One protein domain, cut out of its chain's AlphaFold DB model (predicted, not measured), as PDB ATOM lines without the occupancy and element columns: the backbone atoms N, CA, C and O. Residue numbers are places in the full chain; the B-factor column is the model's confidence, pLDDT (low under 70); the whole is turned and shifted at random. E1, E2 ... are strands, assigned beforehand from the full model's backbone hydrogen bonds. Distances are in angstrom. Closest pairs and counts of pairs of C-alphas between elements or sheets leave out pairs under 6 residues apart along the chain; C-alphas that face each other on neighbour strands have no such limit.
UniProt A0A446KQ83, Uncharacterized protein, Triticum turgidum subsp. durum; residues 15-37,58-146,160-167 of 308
ATOM      1  N   GLU A  15      82.147 116.786  91.877       75.88
ATOM      2  CA  GLU A  15      83.117 115.953  92.575       75.88
ATOM      3  C   GLU A  15      83.673 114.910  91.595       75.88
ATOM      4  O   GLU A  15      82.988 114.440  90.679       75.88
ATOM      5  N   ARG A  16      84.963 114.607  91.715       84.44
ATOM      6  CA  ARG A  16      85.653 113.664  90.835       84.44
ATOM      7  C   ARG A  16      86.499 112.738  91.677       84.44
ATOM      8  O   ARG A  16      87.239 113.202  92.539       84.44
ATOM      9  N   LEU A  17      86.420 111.458  91.357       86.69
ATOM     10  CA  LEU A  17      87.257 110.418  91.922       86.69
ATOM     11  C   LEU A  17      88.311 110.017  90.888       86.69
ATOM     12  O   LEU A  17      88.006 109.860  89.704       86.69
ATOM     13  N   TYR A  18      89.553 109.869  91.334       88.00
ATOM     14  CA  TYR A  18      90.663 109.413  90.506       88.00
ATOM     15  C   TYR A  18      91.141 108.075  91.055       88.00
ATOM     16  O   TYR A  18      91.497 107.979  92.223       88.00
ATOM     17  N   LEU A  19      91.116 107.053  90.208       87.62
ATOM     18  CA  LEU A  19      91.485 105.685  90.554       87.62
ATOM     19  C   LEU A  19      92.762 105.310  89.809       87.62
ATOM     20  O   LEU A  19      92.879 105.596  88.615       87.62
ATOM     21  N   VAL A  20      93.701 104.678  90.508       87.75
ATOM     22  CA  VAL A  20      94.964 104.206  89.936       87.75
ATOM     23  C   VAL A  20      94.892 102.695  89.750       87.75
ATOM     24  O   VAL A  20      94.552 101.977  90.686       87.75
ATOM     25  N   PHE A  21      95.214 102.219  88.551       85.81
ATOM     26  CA  PHE A  21      95.163 100.809  88.184       85.81
ATOM     27  C   PHE A  21      96.507 100.342  87.632       85.81
ATOM     28  O   PHE A  21      97.119 101.037  86.822       85.81
ATOM     29  N   ASP A  22      96.923  99.140  88.021       83.75
ATOM     30  CA  ASP A  22      98.055  98.410  87.434       83.75
ATOM     31  C   ASP A  22      97.601  97.565  86.225       83.75
ATOM     32  O   ASP A  22      97.769  96.348  86.155       83.75
ATOM     33  N   ASP A  23      96.915  98.215  85.286       81.75
ATOM     34  CA  ASP A  23      96.247  97.588  84.139       81.75
ATOM     35  C   ASP A  23      96.955  97.865  82.802       81.75
ATOM     36  O   ASP A  23      96.413  97.604  81.725       81.75
ATOM     37  N   TRP A  24      98.166  98.422  82.854       85.81
ATOM     38  CA  TRP A  24      98.941  98.794  81.681       85.81
ATOM     39  C   TRP A  24     100.311  98.118  81.706       85.81
ATOM     40  O   TRP A  24     101.041  98.185  82.684       85.81
ATOM     41  N   CYS A  25     100.715  97.502  80.593       85.12
ATOM     42  CA  CYS A  25     101.949  96.711  80.526       85.12
ATOM     43  C   CYS A  25     103.245  97.480  80.840       85.12
ATOM     44  O   CYS A  25     104.259  96.849  81.108       85.12
ATOM     45  N   HIS A  26     103.219  98.816  80.830       85.94
ATOM     46  CA  HIS A  26     104.381  99.653  81.143       85.94
ATOM     47  C   HIS A  26     104.266 100.377  82.495       85.94
ATOM     48  O   HIS A  26     105.129 101.191  82.811       85.94
ATOM     49  N   GLY A  27     103.208 100.140  83.277       88.25
ATOM     50  CA  GLY A  27     102.999 100.802  84.563       88.25
ATOM     51  C   GLY A  27     101.519 100.979  84.881       88.25
ATOM     52  O   GLY A  27     100.737 100.040  84.792       88.25
ATOM     53  N   TYR A  28     101.115 102.202  85.219       88.88
ATOM     54  CA  TYR A  28      99.796 102.450  85.798       88.88
ATOM     55  C   TYR A  28      98.960 103.400  84.955       88.88
ATOM     56  O   TYR A  28      99.475 104.344  84.341       88.88
ATOM     57  N   SER A  29      97.647 103.187  84.971       90.25
ATOM     58  CA  SER A  29      96.675 104.141  84.454       90.25
ATOM     59  C   SER A  29      95.949 104.851  85.593       90.25
ATOM     60  O   SER A  29      95.552 104.245  86.582       90.25
ATOM     61  N   ILE A  30      95.764 106.162  85.448       89.81
ATOM     62  CA  ILE A  30      94.899 106.955  86.320       89.81
ATOM     63  C   ILE A  30      93.615 107.203  85.545       89.81
ATOM     64  O   ILE A  30      93.646 107.790  84.461       89.81
ATOM     65  N   ARG A  31      92.482 106.757  86.079       88.94
ATOM     66  CA  ARG A  31      91.158 106.892  85.461       88.94
ATOM     67  C   ARG A  31      90.306 107.839  86.294       88.94
ATOM     68  O   ARG A  31      90.324 107.789  87.519       88.94
ATOM     69  N   MET A  32      89.577 108.721  85.620       88.19
ATOM     70  CA  MET A  32      88.724 109.721  86.260       88.19
ATOM     71  C   MET A  32      87.263 109.281  86.192       88.19
ATOM     72  O   MET A  32      86.756 108.970  85.114       88.19
ATOM     73  N   VAL A  33      86.599 109.289  87.345       85.31
ATOM     74  CA  VAL A  33      85.182 108.974  87.521       85.31
ATOM     75  C   VAL A  33      84.479 110.235  88.015       85.31
ATOM     76  O   VAL A  33      84.897 110.853  88.995       85.31
ATOM     77  N   ASN A  34      83.419 110.653  87.322       82.00
ATOM     78  CA  ASN A  34      82.609 111.783  87.774       82.00
ATOM     79  C   ASN A  34      81.635 111.302  88.848       82.00
ATOM     80  O   ASN A  34      80.867 110.373  88.607       82.00
ATOM     81  N   LEU A  35      81.641 111.972  89.996       75.62
ATOM     82  CA  LEU A  35      80.672 111.757  91.058       75.62
ATOM     83  C   LEU A  35      79.505 112.714  90.795       75.62
ATOM     84  O   LEU A  35      79.686 113.931  90.680       75.62
ATOM     85  N   LEU A  36      78.308 112.166  90.584       59.53
ATOM     86  CA  LEU A  36      77.123 112.987  90.347       59.53
ATOM     87  C   LEU A  36      76.691 113.645  91.671       59.53
ATOM     88  O   LEU A  36      76.571 112.938  92.673       59.53
ATOM     89  N   PRO A  37      76.447 114.973  91.700       49.81
ATOM     90  CA  PRO A  37      75.935 115.644  92.889       49.81
ATOM     91  C   PRO A  37      74.584 115.052  93.287       49.81
ATOM     92  O   PRO A  37      73.746 114.802  92.424       49.81
ATOM     93  N   PHE A  58      85.553 100.514  82.328       66.81
ATOM     94  CA  PHE A  58      86.109 101.671  83.022       66.81
ATOM     95  C   PHE A  58      86.418 102.807  82.028       66.81
ATOM     96  O   PHE A  58      86.862 102.539  80.903       66.81
ATOM     97  N   PRO A  59      86.266 104.082  82.441       76.81
ATOM     98  CA  PRO A  59      86.585 105.233  81.601       76.81
ATOM     99  C   PRO A  59      87.994 105.136  81.018       76.81
ATOM    100  O   PRO A  59      88.899 104.596  81.662       76.81
ATOM    101  N   ARG A  60      88.205 105.692  79.817       83.25
ATOM    102  CA  ARG A  60      89.546 105.762  79.213       83.25
ATOM    103  C   ARG A  60      90.545 106.399  80.199       83.25
ATOM    104  O   ARG A  60      90.160 107.333  80.907       83.25
ATOM    105  N   PRO A  61      91.812 105.940  80.224       88.62
ATOM    106  CA  PRO A  61      92.848 106.538  81.060       88.62
ATOM    107  C   PRO A  61      92.923 108.057  80.890       88.62
ATOM    108  O   PRO A  61      93.044 108.559  79.774       88.62
ATOM    109  N   PHE A  62      92.850 108.771  82.009       87.88
ATOM    110  CA  PHE A  62      93.080 110.210  82.091       87.88
ATOM    111  C   PHE A  62      94.577 110.527  82.013       87.88
ATOM    112  O   PHE A  62      94.976 111.490  81.364       87.88
ATOM    113  N   PHE A  63      95.397 109.697  82.656       89.25
ATOM    114  CA  PHE A  63      96.852 109.793  82.654       89.25
ATOM    115  C   PHE A  63      97.457 108.385  82.689       89.25
ATOM    116  O   PHE A  63      96.804 107.436  83.130       89.25
ATOM    117  N   ARG A  64      98.692 108.238  82.212       90.00
ATOM    118  CA  ARG A  64      99.463 106.996  82.295       90.00
ATOM    119  C   ARG A  64     100.863 107.309  82.788       90.00
ATOM    120  O   ARG A  64     101.453 108.291  82.349       90.00
ATOM    121  N   MET A  65     101.378 106.464  83.668       86.81
ATOM    122  CA  MET A  65     102.711 106.616  84.230       86.81
ATOM    123  C   MET A  65     103.508 105.341  84.023       86.81
ATOM    124  O   MET A  65     103.041 104.258  84.375       86.81
ATOM    125  N   VAL A  66     104.697 105.489  83.442       87.31
ATOM    126  CA  VAL A  66     105.656 104.392  83.327       87.31
ATOM    127  C   VAL A  66     106.324 104.214  84.679       87.31
ATOM    128  O   VAL A  66     106.907 105.166  85.195       87.31
ATOM    129  N   ALA A  67     106.196 103.026  85.257       83.19
ATOM    130  CA  ALA A  67     106.786 102.688  86.544       83.19
ATOM    131  C   ALA A  67     106.778 101.166  86.761       83.19
ATOM    132  O   ALA A  67     105.984 100.475  86.113       83.19
ATOM    133  N   PRO A  68     107.605 100.641  87.685       81.62
ATOM    134  CA  PRO A  68     107.547  99.239  88.081       81.62
ATOM    135  C   PRO A  68     106.136  98.845  88.529       81.62
ATOM    136  O   PRO A  68     105.537  99.485  89.401       81.62
ATOM    137  N   ARG A  69     105.604  97.797  87.899       82.69
ATOM    138  CA  ARG A  69     104.287  97.228  88.207       82.69
ATOM    139  C   ARG A  69     104.298  96.535  89.577       82.69
ATOM    140  O   ARG A  69     105.345  96.413  90.210       82.69
ATOM    141  N   GLU A  70     103.124  96.131  90.052       77.69
ATOM    142  CA  GLU A  70     102.920  95.379  91.302       77.69
ATOM    143  C   GLU A  70     103.357  96.129  92.575       77.69
ATOM    144  O   GLU A  70     103.518  95.561  93.654       77.69
ATOM    145  N   SER A  71     103.510  97.449  92.473       76.44
ATOM    146  CA  SER A  71     103.917  98.337  93.562       76.44
ATOM    147  C   SER A  71     103.001  99.567  93.710       76.44
ATOM    148  O   SER A  71     103.495 100.688  93.857       76.44
ATOM    149  N   PRO A  72     101.659  99.399  93.752       74.06
ATOM    150  CA  PRO A  72     100.710 100.519  93.810       74.06
ATOM    151  C   PRO A  72     100.876 101.395  95.062       74.06
ATOM    152  O   PRO A  72     100.505 102.562  95.049       74.06
ATOM    153  N   LYS A  73     101.505 100.865  96.116       73.12
ATOM    154  CA  LYS A  73     101.910 101.556  97.355       73.12
ATOM    155  C   LYS A  73     102.806 102.791  97.156       73.12
ATOM    156  O   LYS A  73     102.900 103.628  98.052       73.12
ATOM    157  N   TYR A  74     103.441 102.930  95.991       77.12
ATOM    158  CA  TYR A  74     104.178 104.138  95.610       77.12
ATOM    159  C   TYR A  74     103.297 105.223  94.967       77.12
ATOM    160  O   TYR A  74     103.782 106.324  94.706       77.12
ATOM    161  N   PHE A  75     102.011 104.970  94.709       75.38
ATOM    162  CA  PHE A  75     101.028 106.047  94.571       75.38
ATOM    163  C   PHE A  75     100.622 106.459  95.961       75.38
ATOM    164  O   PHE A  75      99.774 105.851  96.606       75.38
ATOM    165  N   THR A  76     101.351 107.438  96.454       65.31
ATOM    166  CA  THR A  76     101.496 107.591  97.880       65.31
ATOM    167  C   THR A  76     100.308 108.302  98.459       65.31
ATOM    168  O   THR A  76      99.692 107.837  99.399       65.31
ATOM    169  N   SER A  77      99.886 109.401  97.861       74.38
ATOM    170  CA  SER A  77      98.765 110.138  98.407       74.38
ATOM    171  C   SER A  77      98.146 111.049  97.371       74.38
ATOM    172  O   SER A  77      98.737 111.342  96.326       74.38
ATOM    173  N   ALA A  78      96.964 111.546  97.702       84.56
ATOM    174  CA  ALA A  78      96.397 112.706  97.054       84.56
ATOM    175  C   ALA A  78      96.099 113.763  98.115       84.56
ATOM    176  O   ALA A  78      95.533 113.459  99.162       84.56
ATOM    177  N   PHE A  79      96.476 115.008  97.841       84.44
ATOM    178  CA  PHE A  79      96.127 116.145  98.687       84.44
ATOM    179  C   PHE A  79      95.793 117.349  97.813       84.44
ATOM    180  O   PHE A  79      96.416 117.592  96.770       84.44
ATOM    181  N   GLY A  80      94.779 118.112  98.212       84.50
ATOM    182  CA  GLY A  80      94.227 119.173  97.374       84.50
ATOM    183  C   GLY A  80      93.837 118.651  95.985       84.50
ATOM    184  O   GLY A  80      92.895 117.881  95.843       84.50
ATOM    185  N   THR A  81      94.557 119.079  94.943       87.12
ATOM    186  CA  THR A  81      94.351 118.626  93.552       87.12
ATOM    187  C   THR A  81      95.508 117.790  93.008       87.12
ATOM    188  O   THR A  81      95.586 117.578  91.800       87.12
ATOM    189  N   ARG A  82      96.437 117.350  93.862       89.75
ATOM    190  CA  ARG A  82      97.671 116.680  93.445       89.75
ATOM    191  C   ARG A  82      97.651 115.206  93.806       89.75
ATOM    192  O   ARG A  82      97.244 114.863  94.906       89.75
ATOM    193  N   ILE A  83      98.137 114.374  92.892       89.81
ATOM    194  CA  ILE A  83      98.428 112.953  93.102       89.81
ATOM    195  C   ILE A  83      99.946 112.793  93.116       89.81
ATOM    196  O   ILE A  83     100.626 113.292  92.217       89.81
ATOM    197  N   LEU A  84     100.470 112.124  94.140       88.12
ATOM    198  CA  LEU A  84     101.898 111.891  94.325       88.12
ATOM    199  C   LEU A  84     102.245 110.488  93.853       88.12
ATOM    200  O   LEU A  84     101.609 109.514  94.257       88.12
ATOM    201  N   ALA A  85     103.263 110.386  93.008       86.12
ATOM    202  CA  ALA A  85     103.722 109.112  92.487       86.12
ATOM    203  C   ALA A  85     105.220 108.943  92.745       86.12
ATOM    204  O   ALA A  85     106.057 109.372  91.959       86.12
ATOM    205  N   MET A  86     105.549 108.310  93.867       80.19
ATOM    206  CA  MET A  86     106.894 108.252  94.452       80.19
ATOM    207  C   MET A  86     107.568 106.904  94.165       80.19
ATOM    208  O   MET A  86     108.139 106.286  95.056       80.19
ATOM    209  N   HIS A  87     107.449 106.412  92.927       76.81
ATOM    210  CA  HIS A  87     108.126 105.174  92.530       76.81
ATOM    211  C   HIS A  87     109.638 105.409  92.474       76.81
ATOM    212  O   HIS A  87     110.058 106.455  91.964       76.81
ATOM    213  N   PRO A  88     110.459 104.456  92.948       67.31
ATOM    214  CA  PRO A  88     111.899 104.536  92.768       67.31
ATOM    215  C   PRO A  88     112.211 104.521  91.269       67.31
ATOM    216  O   PRO A  88     111.547 103.829  90.492       67.31
ATOM    217  N   ARG A  89     113.199 105.318  90.847       58.91
ATOM    218  CA  ARG A  89     113.615 105.356  89.435       58.91
ATOM    219  C   ARG A  89     114.332 104.083  89.010       58.91
ATOM    220  O   ARG A  89     114.256 103.724  87.841       58.91
ATOM    221  N   ASP A  90     115.001 103.431  89.950       58.78
ATOM    222  CA  ASP A  90     115.754 102.213  89.720       58.78
ATOM    223  C   ASP A  90     115.437 101.217  90.862       58.78
ATOM    224  O   ASP A  90     115.623 101.539  92.039       58.78
ATOM    225  N   PRO A  91     114.840 100.050  90.546       51.50
ATOM    226  CA  PRO A  91     114.550  98.998  91.518       51.50
ATOM    227  C   PRO A  91     115.800  98.272  92.046       51.50
ATOM    228  O   PRO A  91     115.709  97.625  93.088       51.50
ATOM    229  N   GLU A  92     116.924  98.336  91.324       52.34
ATOM    230  CA  GLU A  92     118.141  97.541  91.554       52.34
ATOM    231  C   GLU A  92     119.377  98.394  91.911       52.34
ATOM    232  O   GLU A  92     120.364  97.852  92.414       52.34
ATOM    233  N   GLY A  93     119.341  99.715  91.712       43.56
ATOM    234  CA  GLY A  93     120.491 100.603  91.899       43.56
ATOM    235  C   GLY A  93     120.134 102.035  92.305       43.56
ATOM    236  O   GLY A  93     119.130 102.595  91.911       43.56
ATOM    237  N   ASP A  94     120.984 102.626  93.138       44.00
ATOM    238  CA  ASP A  94     120.973 104.018  93.604       44.00
ATOM    239  C   ASP A  94     119.681 104.552  94.269       44.00
ATOM    240  O   ASP A  94     118.858 105.271  93.702       44.00
ATOM    241  N   LEU A  95     119.614 104.326  95.587       50.56
ATOM    242  CA  LEU A  95     118.775 105.047  96.562       50.56
ATOM    243  C   LEU A  95     119.076 106.566  96.620       50.56
ATOM    244  O   LEU A  95     118.496 107.324  97.395       50.56
ATOM    245  N   LEU A  96     120.005 107.053  95.800       46.06
ATOM    246  CA  LEU A  96     120.466 108.425  95.815       46.06
ATOM    247  C   LEU A  96     119.624 109.273  94.844       46.06
ATOM    248  O   LEU A  96     119.860 109.325  93.644       46.06
ATOM    249  N   GLU A  97     118.671 110.019  95.422       52.25
ATOM    250  CA  GLU A  97     117.998 111.208  94.849       52.25
ATOM    251  C   GLU A  97     116.667 111.000  94.090       52.25
ATOM    252  O   GLU A  97     116.499 111.328  92.913       52.25
ATOM    253  N   GLY A  98     115.632 110.556  94.807       63.00
ATOM    254  CA  GLY A  98     114.276 110.435  94.268       63.00
ATOM    255  C   GLY A  98     113.432 111.711  94.364       63.00
ATOM    256  O   GLY A  98     112.536 111.793  95.197       63.00
ATOM    257  N   TYR A  99     113.657 112.702  93.499       74.88
ATOM    258  CA  TYR A  99     112.563 113.626  93.155       74.88
ATOM    259  C   TYR A  99     111.442 112.842  92.456       74.88
ATOM    260  O   TYR A  99     111.742 111.989  91.614       74.88
ATOM    261  N   PHE A 100     110.176 113.154  92.742       80.81
ATOM    262  CA  PHE A 100     109.025 112.407  92.219       80.81
ATOM    263  C   PHE A 100     108.018 113.295  91.471       80.81
ATOM    264  O   PHE A 100     107.880 114.477  91.787       80.81
ATOM    265  N   PRO A 101     107.279 112.764  90.482       86.62
ATOM    266  CA  PRO A 101     106.208 113.505  89.830       86.62
ATOM    267  C   PRO A 101     105.001 113.724  90.758       86.62
ATOM    268  O   PRO A 101     104.503 112.815  91.425       86.62
ATOM    269  N   MET A 102     104.488 114.950  90.731       88.94
ATOM    270  CA  MET A 102     103.224 115.369  91.328       88.94
ATOM    271  C   MET A 102     102.280 115.804  90.210       88.94
ATOM    272  O   MET A 102     102.507 116.822  89.554       88.94
ATOM    273  N   LEU A 103     101.217 115.035  89.986       90.38
ATOM    274  CA  LEU A 103     100.215 115.326  88.965       90.38
ATOM    275  C   LEU A 103      99.107 116.200  89.553       90.38
ATOM    276  O   LEU A 103      98.348 115.734  90.399       90.38
ATOM    277  N   ASP A 104      98.958 117.434  89.076       90.56
ATOM    278  CA  ASP A 104      97.811 118.281  89.406       90.56
ATOM    279  C   ASP A 104      96.654 118.006  88.439       90.56
ATOM    280  O   ASP A 104      96.672 118.402  87.271       90.56
ATOM    281  N   VAL A 105      95.607 117.348  88.932       89.38
ATOM    282  CA  VAL A 105      94.461 116.930  88.114       89.38
ATOM    283  C   VAL A 105      93.568 118.094  87.680       89.38
ATOM    284  O   VAL A 105      92.778 117.951  86.740       89.38
ATOM    285  N   ARG A 106      93.674 119.252  88.345       87.75
ATOM    286  CA  ARG A 106      92.889 120.450  88.021       87.75
ATOM    287  C   ARG A 106      93.531 121.238  86.892       87.75
ATOM    288  O   ARG A 106      92.834 121.587  85.940       87.75
ATOM    289  N   SER A 107      94.826 121.525  87.004       89.38
ATOM    290  CA  SER A 107      95.581 122.258  85.975       89.38
ATOM    291  C   SER A 107      96.068 121.359  84.837       89.38
ATOM    292  O   SER A 107      96.352 121.860  83.754       89.38
ATOM    293  N   ARG A 108      96.088 120.035  85.055       88.00
ATOM    294  CA  ARG A 108      96.680 119.029  84.158       88.00
ATOM    295  C   ARG A 108      98.181 119.232  83.952       88.00
ATOM    296  O   ARG A 108      98.709 118.920  82.887       88.00
ATOM    297  N   CYS A 109      98.852 119.746  84.975       89.62
ATOM    298  CA  CYS A 109     100.293 119.951  84.984       89.62
ATOM    299  C   CYS A 109     100.986 118.871  85.817       89.62
ATOM    300  O   CYS A 109     100.408 118.330  86.761       89.62
ATOM    301  N   VAL A 110     102.246 118.603  85.488       88.94
ATOM    302  CA  VAL A 110     103.144 117.785  86.307       88.94
ATOM    303  C   VAL A 110     104.195 118.708  86.904       88.94
ATOM    304  O   VAL A 110     104.822 119.483  86.183       88.94
ATOM    305  N   THR A 111     104.367 118.639  88.219       88.19
ATOM    306  CA  THR A 111     105.458 119.302  88.937       88.19
ATOM    307  C   THR A 111     106.353 118.264  89.588       88.19
ATOM    308  O   THR A 111     105.947 117.122  89.786       88.19
ATOM    309  N   THR A 112     107.560 118.666  89.949       85.44
ATOM    310  CA  THR A 112     108.498 117.812  90.671       85.44
ATOM    311  C   THR A 112     108.337 118.046  92.172       85.44
ATOM    312  O   THR A 112     108.376 119.190  92.622       85.44
ATOM    313  N   GLY A 113     108.102 116.979  92.931       84.44
ATOM    314  CA  GLY A 113     108.084 116.988  94.390       84.44
ATOM    315  C   GLY A 113     109.494 116.916  94.972       84.44
ATOM    316  O   GLY A 113     110.403 116.443  94.286       84.44
ATOM    317  N   PRO A 114     109.694 117.392  96.210       84.19
ATOM    318  CA  PRO A 114     111.012 117.477  96.819       84.19
ATOM    319  C   PRO A 114     111.592 116.096  97.085       84.19
ATOM    320  O   PRO A 114     110.862 115.118  97.259       84.19
ATOM    321  N   ARG A 115     112.920 116.035  97.170       77.75
ATOM    322  CA  ARG A 115     113.640 114.819  97.542       77.75
ATOM    323  C   ARG A 115     113.123 114.292  98.879       77.75
ATOM    324  O   ARG A 115     113.218 114.988  99.887       77.75
ATOM    325  N   GLN A 116     112.635 113.059  98.875       71.19
ATOM    326  CA  GLN A 116     112.301 112.327 100.089       71.19
ATOM    327  C   GLN A 116     113.483 111.457 100.521       71.19
ATOM    328  O   GLN A 116     114.247 110.997  99.667       71.19
ATOM    329  N   ARG A 117     113.667 111.263 101.834       65.69
ATOM    330  CA  ARG A 117     114.637 110.281 102.339       65.69
ATOM    331  C   ARG A 117     114.153 108.861 102.038       65.69
ATOM    332  O   ARG A 117     112.972 108.648 101.778       65.69
ATOM    333  N   ASP A 118     115.080 107.911 102.072       62.75
ATOM    334  CA  ASP A 118     114.840 106.514 101.715       62.75
ATOM    335  C   ASP A 118     113.624 105.938 102.452       62.75
ATOM    336  O   ASP A 118     113.627 105.745 103.669       62.75
ATOM    337  N   LEU A 119     112.557 105.685 101.692       66.00
ATOM    338  CA  LEU A 119     111.349 105.049 102.192       66.00
ATOM    339  C   LEU A 119     111.557 103.540 102.214       66.00
ATOM    340  O   LEU A 119     111.607 102.893 101.167       66.00
ATOM    341  N   PHE A 120     111.624 102.971 103.412       70.44
ATOM    342  CA  PHE A 120     111.681 101.524 103.585       70.44
ATOM    343  C   PHE A 120     110.310 100.962 103.926       70.44
ATOM    344  O   PHE A 120     109.537 101.555 104.677       70.44
ATOM    345  N   TYR A 121     110.025  99.781 103.389       70.19
ATOM    346  CA  TYR A 121     108.760  99.102 103.620       70.19
ATOM    347  C   TYR A 121     108.548  98.689 105.082       70.19
ATOM    348  O   TYR A 121     109.523  98.296 105.729       70.19
ATOM    349  N   PRO A 122     107.285  98.689 105.563       79.75
ATOM    350  CA  PRO A 122     106.070  99.159 104.882       79.75
ATOM    351  C   PRO A 122     105.937 100.691 104.869       79.75
ATOM    352  O   PRO A 122     106.526 101.374 105.698       79.75
ATOM    353  N   ILE A 123     105.163 101.225 103.916       81.69
ATOM    354  CA  ILE A 123     104.941 102.669 103.755       81.69
ATOM    355  C   ILE A 123     103.440 102.954 103.850       81.69
ATOM    356  O   ILE A 123     102.658 102.404 103.073       81.69
ATOM    357  N   TYR A 124     103.057 103.835 104.769       86.44
ATOM    358  CA  TYR A 124     101.694 104.317 104.960       86.44
ATOM    359  C   TYR A 124     101.617 105.799 104.644       86.44
ATOM    360  O   TYR A 124     102.453 106.591 105.081       86.44
ATOM    361  N   HIS A 125     100.572 106.181 103.927       85.25
ATOM    362  CA  HIS A 125     100.360 107.561 103.530       85.25
ATOM    363  C   HIS A 125      99.036 108.049 104.059       85.25
ATOM    364  O   HIS A 125      97.992 107.435 103.848       85.25
ATOM    365  N   LEU A 126      99.096 109.168 104.756       87.44
ATOM    366  CA  LEU A 126      98.013 109.627 105.592       87.44
ATOM    367  C   LEU A 126      97.694 111.079 105.191       87.44
ATOM    368  O   LEU A 126      98.287 112.017 105.730       87.44
ATOM    369  N   PRO A 127      96.834 111.299 104.179       84.88
ATOM    370  CA  PRO A 127      96.442 112.643 103.773       84.88
ATOM    371  C   PRO A 127      95.495 113.274 104.797       84.88
ATOM    372  O   PRO A 127      94.442 112.715 105.094       84.88
ATOM    373  N   VAL A 128      95.839 114.469 105.287       82.75
ATOM    374  CA  VAL A 128      94.938 115.337 106.065       82.75
ATOM    375  C   VAL A 128      94.809 116.677 105.366       82.75
ATOM    376  O   VAL A 128      95.752 117.474 105.355       82.75
ATOM    377  N   GLY A 129      93.654 116.943 104.758       80.31
ATOM    378  CA  GLY A 129      93.442 118.147 103.956       80.31
ATOM    379  C   GLY A 129      94.555 118.361 102.915       80.31
ATOM    380  O   GLY A 129      94.668 117.622 101.940       80.31
ATOM    381  N   ASN A 130      95.391 119.384 103.128       80.75
ATOM    382  CA  ASN A 130      96.545 119.719 102.274       80.75
ATOM    383  C   ASN A 130      97.913 119.361 102.888       80.75
ATOM    384  O   ASN A 130      98.936 119.840 102.402       80.75
ATOM    385  N   LYS A 131      97.939 118.567 103.960       84.81
ATOM    386  CA  LYS A 131      99.146 118.126 104.666       84.81
ATOM    387  C   LYS A 131      99.236 116.601 104.574       84.81
ATOM    388  O   LYS A 131      98.626 115.910 105.391       84.81
ATOM    389  N   PRO A 132      99.914 116.044 103.562       88.31
ATOM    390  CA  PRO A 132     100.125 114.609 103.508       88.31
ATOM    391  C   PRO A 132     101.257 114.219 104.464       88.31
ATOM    392  O   PRO A 132     102.298 114.878 104.529       88.31
ATOM    393  N   PHE A 133     101.040 113.131 105.192       89.81
ATOM    394  CA  PHE A 133     102.051 112.491 106.019       89.81
ATOM    395  C   PHE A 133     102.466 111.167 105.384       89.81
ATOM    396  O   PHE A 133     101.627 110.453 104.828       89.81
ATOM    397  N   THR A 134     103.737 110.814 105.514       88.38
ATOM    398  CA  THR A 134     104.279 109.524 105.091       88.38
ATOM    399  C   THR A 134     104.998 108.884 106.263       88.38
ATOM    400  O   THR A 134     105.900 109.476 106.848       88.38
ATOM    401  N   MET A 135     104.587 107.668 106.603       89.31
ATOM    402  CA  MET A 135     105.149 106.860 107.675       89.31
ATOM    403  C   MET A 135     105.785 105.611 107.074       89.31
ATOM    404  O   MET A 135     105.130 104.872 106.341       89.31
ATOM    405  N   SER A 136     107.054 105.385 107.381       86.62
ATOM    406  CA  SER A 136     107.849 104.243 106.939       86.62
ATOM    407  C   SER A 136     108.556 103.597 108.132       86.62
ATOM    408  O   SER A 136     108.527 104.135 109.238       86.62
ATOM    409  N   SER A 137     109.239 102.472 107.919       83.62
ATOM    410  CA  SER A 137     109.983 101.782 108.988       83.62
ATOM    411  C   SER A 137     111.041 102.635 109.699       83.62
ATOM    412  O   SER A 137     111.377 102.336 110.842       83.62
ATOM    413  N   TYR A 138     111.564 103.686 109.055       80.62
ATOM    414  CA  TYR A 138     112.630 104.522 109.631       80.62
ATOM    415  C   TYR A 138     112.303 106.011 109.685       80.62
ATOM    416  O   TYR A 138     112.986 106.753 110.394       80.62
ATOM    417  N   SER A 139     111.282 106.465 108.958       85.50
ATOM    418  CA  SER A 139     110.941 107.880 108.861       85.50
ATOM    419  C   SER A 139     109.459 108.121 109.095       85.50
ATOM    420  O   SER A 139     108.598 107.330 108.704       85.50
ATOM    421  N   PHE A 140     109.161 109.259 109.707       90.25
ATOM    422  CA  PHE A 140     107.822 109.811 109.708       90.25
ATOM    423  C   PHE A 140     107.907 111.277 109.310       90.25
ATOM    424  O   PHE A 140     108.544 112.081 109.985       90.25
ATOM    425  N   GLU A 141     107.332 111.608 108.161       90.19
ATOM    426  CA  GLU A 141     107.549 112.886 107.491       90.19
ATOM    427  C   GLU A 141     106.214 113.522 107.100       90.19
ATOM    428  O   GLU A 141     105.252 112.840 106.747       90.19
ATOM    429  N   MET A 142     106.164 114.849 107.128       91.00
ATOM    430  CA  MET A 142     105.059 115.658 106.617       91.00
ATOM    431  C   MET A 142     105.549 116.472 105.423       91.00
ATOM    432  O   MET A 142     106.578 117.141 105.520       91.00
ATOM    433  N   LEU A 143     104.798 116.482 104.322       88.56
ATOM    434  CA  LEU A 143     105.083 117.394 103.216       88.56
ATOM    435  C   LEU A 143     104.511 118.783 103.527       88.56
ATOM    436  O   LEU A 143     103.301 118.950 103.714       88.56
ATOM    437  N   CYS A 144     105.379 119.786 103.533       87.06
ATOM    438  CA  CYS A 144     105.057 121.173 103.837       87.06
ATOM    439  C   CYS A 144     105.309 122.065 102.621       87.06
ATOM    440  O   CYS A 144     106.214 121.812 101.831       87.06
ATOM    441  N   LEU A 145     104.523 123.134 102.488       84.94
ATOM    442  CA  LEU A 145     104.823 124.228 101.567       84.94
ATOM    443  C   LEU A 145     105.462 125.360 102.374       84.94
ATOM    444  O   LEU A 145     104.759 126.071 103.095       84.94
ATOM    445  N   GLU A 146     106.777 125.507 102.272       74.88
ATOM    446  CA  GLU A 146     107.543 126.508 103.011       74.88
ATOM    447  C   GLU A 146     107.781 127.760 102.157       74.88
ATOM    448  O   GLU A 146     107.965 127.698 100.939       74.88
ATOM    449  N   GLU A 160     108.298 126.723  98.156       82.25
ATOM    450  CA  GLU A 160     108.828 125.421  97.750       82.25
ATOM    451  C   GLU A 160     108.288 124.319  98.664       82.25
ATOM    452  O   GLU A 160     107.988 124.541  99.837       82.25
ATOM    453  N   TRP A 161     108.083 123.133  98.095       85.31
ATOM    454  CA  TRP A 161     107.684 121.962  98.862       85.31
ATOM    455  C   TRP A 161     108.909 121.374  99.561       85.31
ATOM    456  O   TRP A 161     109.947 121.215  98.929       85.31
ATOM    457  N   SER A 162     108.783 120.991 100.827       86.62
ATOM    458  CA  SER A 162     109.845 120.331 101.592       86.62
ATOM    459  C   SER A 162     109.267 119.259 102.517       86.62
ATOM    460  O   SER A 162     108.101 119.321 102.916       86.62
ATOM    461  N   TRP A 163     110.069 118.242 102.834       87.44
ATOM    462  CA  TRP A 163     109.709 117.234 103.830       87.44
ATOM    463  C   TRP A 163     110.184 117.676 105.209       87.44
ATOM    464  O   TRP A 163     111.367 117.949 105.414       87.44
ATOM    465  N   LYS A 164     109.253 117.717 106.160       90.00
ATOM    466  CA  LYS A 164     109.525 117.955 107.571       90.00
ATOM    467  C   LYS A 164     109.505 116.628 108.317       90.00
ATOM    468  O   LYS A 164     108.463 115.980 108.398       90.00
ATOM    469  N   GLU A 165     110.643 116.260 108.886       90.44
ATOM    470  CA  GLU A 165     110.777 115.096 109.760       90.44
ATOM    471  C   GLU A 165     110.036 115.329 111.084       90.44
ATOM    472  O   GLU A 165     110.087 116.418 111.668       90.44
ATOM    473  N   LEU A 166     109.304 114.310 111.521       91.44
ATOM    474  CA  LEU A 166     108.530 114.279 112.755       91.44
ATOM    475  C   LEU A 166     109.166 113.306 113.748       91.44
ATOM    476  O   LEU A 166     110.038 112.510 113.398       91.44
ATOM    477  N   GLU A 167     108.713 113.365 114.999       89.75
ATOM    478  CA  GLU A 167     109.122 112.391 116.006       89.75
ATOM    479  C   GLU A 167     108.737 110.974 115.569       89.75
ATOM    480  O   GLU A 167     107.665 110.742 115.000       89.75
TER     481      GLU A 167
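What this domain is: This is residues 15 to 37, 58 to 146 and 160 to 167 of the 308 residues of an uncharacterized protein of Triticum turgidum subsp. durum (UniProt A0A446KQ83). Two four-stranded antiparallel sheets make a sandwich, two sheets face to face, closest where E4 meets E8 and E9; a smaller sheet of three strands, E1 to E3, is set to one side, coming nearest to the sandwich where E1 approaches E4. A long loop, residues 86 to 99, reaches away from the first sheet of the sandwich. The printed part has 120 residues with no named helix and eleven named strands, E1 to E11 in order along the chain, and its class is all strand. The antiparallel sheets run E4 - E5 - E6 - E7, E8 - E9 - E10 - E11 and E1 - E2 - E3. The whole is compact, with a radius of gyration of the C-alphas of 14.5 A and spans of 41 by 33 by 23 A.

Where its parts are: Find C-alpha 75 at (101.028, 106.047, 94.571), where E4, residues 75 to 79, begins; E5 is residues 82 to 85, E6 100 to 104 and E7 109 to 113. Next look for E8, residues 124 to 128, E9, 131 to 135, E10, 140 to 146 and 18.0 A long, and E11, 160 to 165 and 16.0 A long, ending at C-alpha 165 (110.777, 115.096, 109.760). Go back to C-alpha 16 at (85.653, 113.664, 90.835) for E1, residues 16 to 24, 21.9 A long, which bends by 55 degrees at residue 21; E2 is residues 27 to 34, 23.4 A long, and E3 residues 61 to 66.

How they stand to each other: Begin with the strongly twisted sheet E4 to E7, a meander, each strand the antiparallel neighbour of the one before: look for N 84 and O 77 at 2.9 A, N 83 and O 103 at 2.8 A, and N 102 and O 111 at 2.8 A. Across the sandwich, where the best planes of the facing parts are 17 degrees apart, the closest C-alphas of E4 and E8 are those of Thr 76 and His 125, 5.8 A apart. E8, E9 and E10 form a second meander, with N 126 and O 133 at 2.8 A and N 134 and O 141 at 2.8 A; E11 is the antiparallel neighbour of E10, with N 144 and O 162 at 2.8 A. In the third sheet, N 19 and O 31 are 2.9 A apart and N 30 and O 63 2.8 A. The closest C-alphas of E1 and E4, Val 20 and Phe 75, are 7.9 A apart, while E2 and E4 are apart.

The domain as a whole: The two C-alphas farthest apart, those of Pro 37 and Gly 93, are 47.0 A apart. Residues 38 to 57 are not printed, with 19.9 A from C-alpha 37 to C-alpha 58; residues 147 to 159 are not printed either, with 5.5 A from C-alpha 146 to C-alpha 160. The link E5 to E6 is long. Confidence is under 70 at 18 residues, among them 88 to 98 and 117 to 119.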